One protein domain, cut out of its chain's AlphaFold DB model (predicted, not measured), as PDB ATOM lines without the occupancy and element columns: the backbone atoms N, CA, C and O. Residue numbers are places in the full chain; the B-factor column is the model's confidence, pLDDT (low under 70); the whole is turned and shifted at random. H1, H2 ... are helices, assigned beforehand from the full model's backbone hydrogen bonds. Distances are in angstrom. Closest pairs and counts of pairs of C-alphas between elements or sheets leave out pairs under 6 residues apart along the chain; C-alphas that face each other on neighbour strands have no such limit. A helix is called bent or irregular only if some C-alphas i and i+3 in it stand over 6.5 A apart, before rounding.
ATOM      1  N   GLU A  60     -14.944  14.590 -43.819       98.12
ATOM      2  CA  GLU A  60     -15.867  14.527 -42.686       98.12
ATOM      3  C   GLU A  60     -15.803  15.795 -41.822       98.12
ATOM      4  O   GLU A  60     -16.850  16.312 -41.413       98.12
ATOM      5  N   ILE A  61     -14.608  16.342 -41.580       97.06
ATOM      6  CA  ILE A  61     -14.458  17.630 -40.890       97.06
ATOM      7  C   ILE A  61     -15.119  18.745 -41.706       97.06
ATOM      8  O   ILE A  61     -15.957  19.469 -41.162       97.06
ATOM      9  N   LEU A  62     -14.829  18.845 -43.008       97.94
ATOM     10  CA  LEU A  62     -15.444  19.838 -43.897       97.94
ATOM     11  C   LEU A  62     -16.969  19.741 -43.875       97.94
ATOM     12  O   LEU A  62     -17.665  20.752 -43.773       97.94
ATOM     13  N   ARG A  63     -17.510  18.520 -43.935       98.19
ATOM     14  CA  ARG A  63     -18.954  18.281 -43.866       98.19
ATOM     15  C   ARG A  63     -19.542  18.817 -42.560       98.19
ATOM     16  O   ARG A  63     -20.573  19.492 -42.592       98.19
ATOM     17  N   ARG A  64     -18.898  18.546 -41.420       98.12
ATOM     18  CA  ARG A  64     -19.332  19.051 -40.106       98.12
ATOM     19  C   ARG A  64     -19.237  20.569 -40.020       98.12
ATOM     20  O   ARG A  64     -20.191  21.195 -39.569       98.12
ATOM     21  N   MET A  65     -18.141  21.159 -40.491       97.56
ATOM     22  CA  MET A  65     -17.946  22.612 -40.502       97.56
ATOM     23  C   MET A  65     -19.010  23.312 -41.336       97.56
ATOM     24  O   MET A  65     -19.650  24.238 -40.845       97.56
ATOM     25  N   ARG A  66     -19.274  22.832 -42.558       97.25
ATOM     26  CA  ARG A  66     -20.340  23.369 -43.415       97.25
ATOM     27  C   ARG A  66     -21.708  23.251 -42.741       97.25
ATOM     28  O   ARG A  66     -22.444  24.229 -42.693       97.25
ATOM     29  N   SER A  67     -22.021  22.087 -42.166       97.88
ATOM     30  CA  SER A  67     -23.286  21.864 -41.450       97.88
ATOM     31  C   SER A  67     -23.445  22.752 -40.215       97.88
ATOM     32  O   SER A  67     -24.562  23.120 -39.861       97.88
ATOM     33  N   TRP A  68     -22.357  23.067 -39.519       97.81
ATOM     34  CA  TRP A  68     -22.395  23.984 -38.387       97.81
ATOM     35  C   TRP A  68     -22.529  25.437 -38.859       97.81
ATOM     36  O   TRP A  68     -23.350  26.180 -38.319       97.81
ATOM     37  N   ALA A  69     -21.787  25.824 -39.901       96.94
ATOM     38  CA  ALA A  69     -21.777  27.170 -40.468       96.94
ATOM     39  C   ALA A  69     -23.145  27.585 -41.032       96.94
ATOM     40  O   ALA A  69     -23.514  28.756 -40.941       96.94
ATOM     41  N   THR A  70     -23.940  26.642 -41.553       96.56
ATOM     42  CA  THR A  70     -25.318  26.915 -42.001       96.56
ATOM     43  C   THR A  70     -26.246  27.365 -40.875       96.56
ATOM     44  O   THR A  70     -27.209  28.077 -41.138       96.56
ATOM     45  N   SER A  71     -25.945  26.991 -39.630       96.88
ATOM     46  CA  SER A  71     -26.717  27.392 -38.448       96.88
ATOM     47  C   SER A  71     -26.222  28.705 -37.830       96.88
ATOM     48  O   SER A  71     -26.788  29.162 -36.839       96.88
ATOM     49  N   GLN A  72     -25.163  29.308 -38.381       97.81
ATOM     50  CA  GLN A  72     -24.584  30.549 -37.874       97.81
ATOM     51  C   GLN A  72     -25.153  31.786 -38.587       97.81
ATOM     52  O   GLN A  72     -25.523  31.716 -39.765       97.81
ATOM     53  N   PRO A  73     -25.152  32.955 -37.916       98.19
ATOM     54  CA  PRO A  73     -25.428  34.237 -38.554       98.19
ATOM     55  C   PRO A  73     -24.512  34.510 -39.753       98.19
ATOM     56  O   PRO A  73     -23.338  34.136 -39.757       98.19
ATOM     57  N   ASP A  74     -25.021  35.248 -40.740       96.75
ATOM     58  CA  ASP A  74     -24.356  35.503 -42.027       96.75
ATOM     59  C   ASP A  74     -22.933  36.067 -41.922       96.75
ATOM     60  O   ASP A  74     -22.086  35.770 -42.765       96.75
ATOM     61  N   GLY A  75     -22.652  36.894 -40.910       97.81
ATOM     62  CA  GLY A  75     -21.307  37.428 -40.674       97.81
ATOM     63  C   GLY A  75     -20.306  36.333 -40.301       97.81
ATOM     64  O   GLY A  75     -19.254  36.221 -40.924       97.81
ATOM     65  N   ILE A  76     -20.672  35.482 -39.337       96.94
ATOM     66  CA  ILE A  76     -19.843  34.361 -38.874       96.94
ATOM     67  C   ILE A  76     -19.713  33.320 -39.983       96.94
ATOM     68  O   ILE A  76     -18.604  32.891 -40.286       96.94
ATOM     69  N   ARG A  77     -20.824  32.974 -40.648       97.94
ATOM     70  CA  ARG A  77     -20.824  32.024 -41.767       97.94
ATOM     71  C   ARG A  77     -19.855  32.451 -42.868       97.94
ATOM     72  O   ARG A  77     -19.060  31.633 -43.311       97.94
ATOM     73  N   ARG A  78     -19.886  33.722 -43.289       97.25
ATOM     74  CA  ARG A  78     -18.962  34.241 -44.317       97.25
ATOM     75  C   ARG A  78     -17.512  34.269 -43.848       97.25
ATOM     76  O   ARG A  78     -16.633  33.950 -44.638       97.25
ATOM     77  N   SER A  79     -17.273  34.623 -42.585       97.69
ATOM     78  CA  SER A  79     -15.926  34.606 -42.011       97.69
ATOM     79  C   SER A  79     -15.331  33.198 -42.050       97.69
ATOM     80  O   SER A  79     -14.275  33.012 -42.639       97.69
ATOM     81  N   VAL A  80     -16.048  32.214 -41.502       97.25
ATOM     82  CA  VAL A  80     -15.630  30.801 -41.448       97.25
ATOM     83  C   VAL A  80     -15.489  30.207 -42.848       97.25
ATOM     84  O   VAL A  80     -14.571  29.433 -43.111       97.25
ATOM     85  N   GLN A  81     -16.381  30.584 -43.771       97.62
ATOM     86  CA  GLN A  81     -16.290  30.146 -45.160       97.62
ATOM     87  C   GLN A  81     -14.939  30.540 -45.771       97.62
ATOM     88  O   GLN A  81     -14.249  29.685 -46.319       97.62
ATOM     89  N   ALA A  82     -14.551  31.808 -45.630       97.56
ATOM     90  CA  ALA A  82     -13.334  32.339 -46.232       97.56
ATOM     91  C   ALA A  82     -12.051  31.912 -45.497       97.56
ATOM     92  O   ALA A  82     -11.034  31.654 -46.143       97.56
ATOM     93  N   SER A  83     -12.066  31.858 -44.159       97.00
ATOM     94  CA  SER A  83     -10.860  31.572 -43.369       97.00
ATOM     95  C   SER A  83     -10.564  30.087 -43.223       97.00
ATOM     96  O   SER A  83      -9.394  29.717 -43.174       97.00
ATOM     97  N   ASP A  84     -11.601  29.248 -43.174       96.81
ATOM     98  CA  ASP A  84     -11.446  27.858 -42.749       96.81
ATOM     99  C   ASP A  84     -11.912  26.883 -43.838       96.81
ATOM    100  O   ASP A  84     -11.153  26.011 -44.258       96.81
ATOM    101  N   ILE A  85     -13.139  27.047 -44.347       97.62
ATOM    102  CA  ILE A  85     -13.748  26.083 -45.278       97.62
ATOM    103  C   ILE A  85     -13.059  26.121 -46.650       97.62
ATOM    104  O   ILE A  85     -12.615  25.082 -47.132       97.62
ATOM    105  N   GLU A  86     -12.919  27.290 -47.278       97.69
ATOM    106  CA  GLU A  86     -12.318  27.414 -48.618       97.69
ATOM    107  C   GLU A  86     -10.841  26.962 -48.686       97.69
ATOM    108  O   GLU A  86     -10.447  26.305 -49.656       97.69
ATOM    109  N   PRO A  87      -9.963  27.280 -47.714       97.25
ATOM    110  CA  PRO A  87      -8.607  26.726 -47.693       97.25
ATOM    111  C   PRO A  87      -8.586  25.202 -47.550       97.25
ATOM    112  O   PRO A  87      -7.818  24.530 -48.238       97.25
ATOM    113  N   MET A  88      -9.446  24.653 -46.696       96.75
ATOM    114  CA  MET A  88      -9.503  23.218 -46.446       96.75
ATOM    115  C   MET A  88     -10.093  22.451 -47.643       96.75
ATOM    116  O   MET A  88      -9.606  21.374 -47.982       96.75
ATOM    117  N   GLU A  89     -11.048  23.035 -48.373       97.81
ATOM    118  CA  GLU A  89     -11.519  22.522 -49.668       97.81
ATOM    119  C   GLU A  89     -10.383  22.414 -50.692       97.81
ATOM    120  O   GLU A  89     -10.242  21.387 -51.358       97.81
ATOM    121  N   ARG A  90      -9.533  23.446 -50.784       97.12
ATOM    122  CA  ARG A  90      -8.352  23.425 -51.662       97.12
ATOM    123  C   ARG A  90      -7.349  22.350 -51.251       97.12
ATOM    124  O   ARG A  90      -6.782  21.693 -52.120       97.12
ATOM    125  N   LEU A  91      -7.139  22.150 -49.949       93.25
ATOM    126  CA  LEU A  91      -6.263  21.095 -49.436       93.25
ATOM    127  C   LEU A  91      -6.789  19.694 -49.790       93.25
ATOM    128  O   LEU A  91      -6.026  18.849 -50.258       93.25
ATOM    129  N   VAL A  92      -8.092  19.460 -49.613       96.06
ATOM    130  CA  VAL A  92      -8.737  18.192 -49.991       96.06
ATOM    131  C   VAL A  92      -8.576  17.924 -51.483       96.06
ATOM    132  O   VAL A  92      -8.241  16.802 -51.865       96.06
ATOM    133  N   GLU A  93      -8.741  18.937 -52.331       96.44
ATOM    134  CA  GLU A  93      -8.566  18.760 -53.773       96.44
ATOM    135  C   GLU A  93      -7.120  18.391 -54.139       96.44
ATOM    136  O   GLU A  93      -6.895  17.418 -54.857       96.44
ATOM    137  N   GLN A  94      -6.126  19.050 -53.538       94.00
ATOM    138  CA  GLN A  94      -4.714  18.683 -53.723       94.00
ATOM    139  C   GLN A  94      -4.422  17.237 -53.295       94.00
ATOM    140  O   GLN A  94      -3.653  16.525 -53.950       94.00
ATOM    141  N   PHE A  95      -5.032  16.767 -52.203       91.88
ATOM    142  CA  PHE A  95      -4.891  15.375 -51.783       91.88
ATOM    143  C   PHE A  95      -5.549  14.399 -52.760       91.88
ATOM    144  O   PHE A  95      -4.982  13.331 -53.007       91.88
ATOM    145  N   ARG A  96      -6.693  14.753 -53.359       94.75
ATOM    146  CA  ARG A  96      -7.336  13.937 -54.402       94.75
ATOM    147  C   ARG A  96      -6.469  13.838 -55.648       94.75
ATOM    148  O   ARG A  96      -6.231  12.727 -56.120       94.75
ATOM    149  N   GLU A  97      -5.939  14.956 -56.135       93.38
ATOM    150  CA  GLU A  97      -5.022  14.984 -57.280       93.38
ATOM    151  C   GLU A  97      -3.790  14.109 -57.027       93.38
ATOM    152  O   GLU A  97      -3.418  13.262 -57.847       93.38
ATOM    153  N   ARG A  98      -3.192  14.240 -55.839       90.25
ATOM    154  CA  ARG A  98      -2.035  13.433 -55.451       90.25
ATOM    155  C   ARG A  98      -2.380  11.948 -55.347       90.25
ATOM    156  O   ARG A  98      -1.594  11.110 -55.785       90.25
ATOM    157  N   LEU A  99      -3.548  11.603 -54.809       91.94
ATOM    158  CA  LEU A  99      -4.023  10.222 -54.756       91.94
ATOM    159  C   LEU A  99      -4.200   9.636 -56.165       91.94
ATOM    160  O   LEU A  99      -3.814   8.488 -56.393       91.94
ATOM    161  N   VAL A 100      -4.741  10.410 -57.107       92.88
ATOM    162  CA  VAL A 100      -4.873   9.995 -58.511       92.88
ATOM    163  C   VAL A 100      -3.501   9.700 -59.117       92.88
ATOM    164  O   VAL A 100      -3.326   8.634 -59.709       92.88
ATOM    165  N   TYR A 101      -2.510  10.574 -58.913       88.44
ATOM    166  CA  TYR A 101      -1.133  10.337 -59.360       88.44
ATOM    167  C   TYR A 101      -0.567   9.016 -58.810       88.44
ATOM    168  O   TYR A 101      -0.065   8.182 -59.568       88.44
ATOM    169  N   TRP A 102      -0.708   8.764 -57.504       85.69
ATOM    170  CA  TRP A 102      -0.203   7.529 -56.895       85.69
ATOM    171  C   TRP A 102      -0.914   6.276 -57.408       85.69
ATOM    172  O   TRP A 102      -0.260   5.264 -57.653       85.69
ATOM    173  N   GLN A 103      -2.227   6.341 -57.639       89.25
ATOM    174  CA  GLN A 103      -2.987   5.239 -58.237       89.25
ATOM    175  C   GLN A 103      -2.572   4.964 -59.686       89.25
ATOM    176  O   GLN A 103      -2.539   3.811 -60.112       89.25
ATOM    177  N   GLN A 104      -2.245   6.001 -60.459       87.94
ATOM    178  CA  GLN A 104      -1.709   5.823 -61.810       87.94
ATOM    179  C   GLN A 104      -0.335   5.149 -61.772       87.94
ATOM    180  O   GLN A 104      -0.091   4.216 -62.537       87.94
ATOM    181  N   ARG A 105       0.529   5.559 -60.836       81.25
ATOM    182  CA  ARG A 105       1.852   4.955 -60.628       81.25
ATOM    183  C   ARG A 105       1.769   3.492 -60.187       81.25
ATOM    184  O   ARG A 105       2.558   2.677 -60.648       81.25
ATOM    185  N   GLU A 106       0.794   3.137 -59.351       84.56
ATOM    186  CA  GLU A 106       0.535   1.742 -58.966       84.56
ATOM    187  C   GLU A 106       0.193   0.860 -60.179       84.56
ATOM    188  O   GLU A 106       0.633  -0.285 -60.253       84.56
ATOM    189  N   ARG A 107      -0.554   1.404 -61.152       83.06
ATOM    190  CA  ARG A 107      -0.928   0.699 -62.391       83.06
ATOM    191  C   ARG A 107       0.220   0.579 -63.397       83.06
ATOM    192  O   ARG A 107       0.141  -0.265 -64.283       83.06
ATOM    193  N   GLN A 108       1.261   1.408 -63.282       77.56
ATOM    194  CA  GLN A 108       2.443   1.408 -64.157       77.56
ATOM    195  C   GLN A 108       3.743   1.288 -63.339       77.56
ATOM    196  O   GLN A 108       4.540   2.231 -63.289       77.56
TER     197      GLN A 108
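AT A GLANCE: This is residues 60 to 108 of the 117 residues of an uncharacterized protein of Candidatus Dormibacteraeota bacterium (UniProt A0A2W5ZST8). One long, bent helix, H2, makes the long axis, and the short helix H1 folds back beside its first part as an uneven helical hairpin. Residues 93 to 108 stick out as an arm. The printed part has 49 residues, with two named helices, H1 then H2, and no named strand: all helix. It is extended, with a radius of gyration of the C-alphas of 15.0 A and spans of 50 by 16 by 9 A.

HOW THE PARTS SIT: Look first at H2, residues 74 to 107, assigned as one helix by its hydrogen bonds but bent: C-alphas 83 and 86 are 6.9 A apart. Its arms H2a, residues 74 to 83, and H2b, residues 86 to 107, stand at a steep tilt of 40 degrees. H1, residues 60 to 69, touches H2a and forms a hairpin with it, opposite ways at a shallow tilt of 29 degrees; their closest C-alphas, of Ala 69 and Arg 77, are 5.1 A apart. H1 and H2b are close but not clearly touching; their closest C-alphas, of Leu 62 and Met 88, are 7.3 A apart. In H1, H2a and H2b every O i to N i+4 pair is within hydrogen-bond range.

IN THESE COORDINATES: Find C-alpha 60 at (-15.867, 14.527, -42.686); H1 runs 14.1 A from there. H2a, also 14.1 A, starts at C-alpha 74, and H2b runs 32.1 A to C-alpha 107 at (-0.928, 0.699, -62.391).

THE WHOLE: The farthest C-alphas, of Pro 73 and Gln 108, are 50.1 A apart. The H1 to H2 link is tight, the printed part has no cut, and no printed residue is under pLDDT 70.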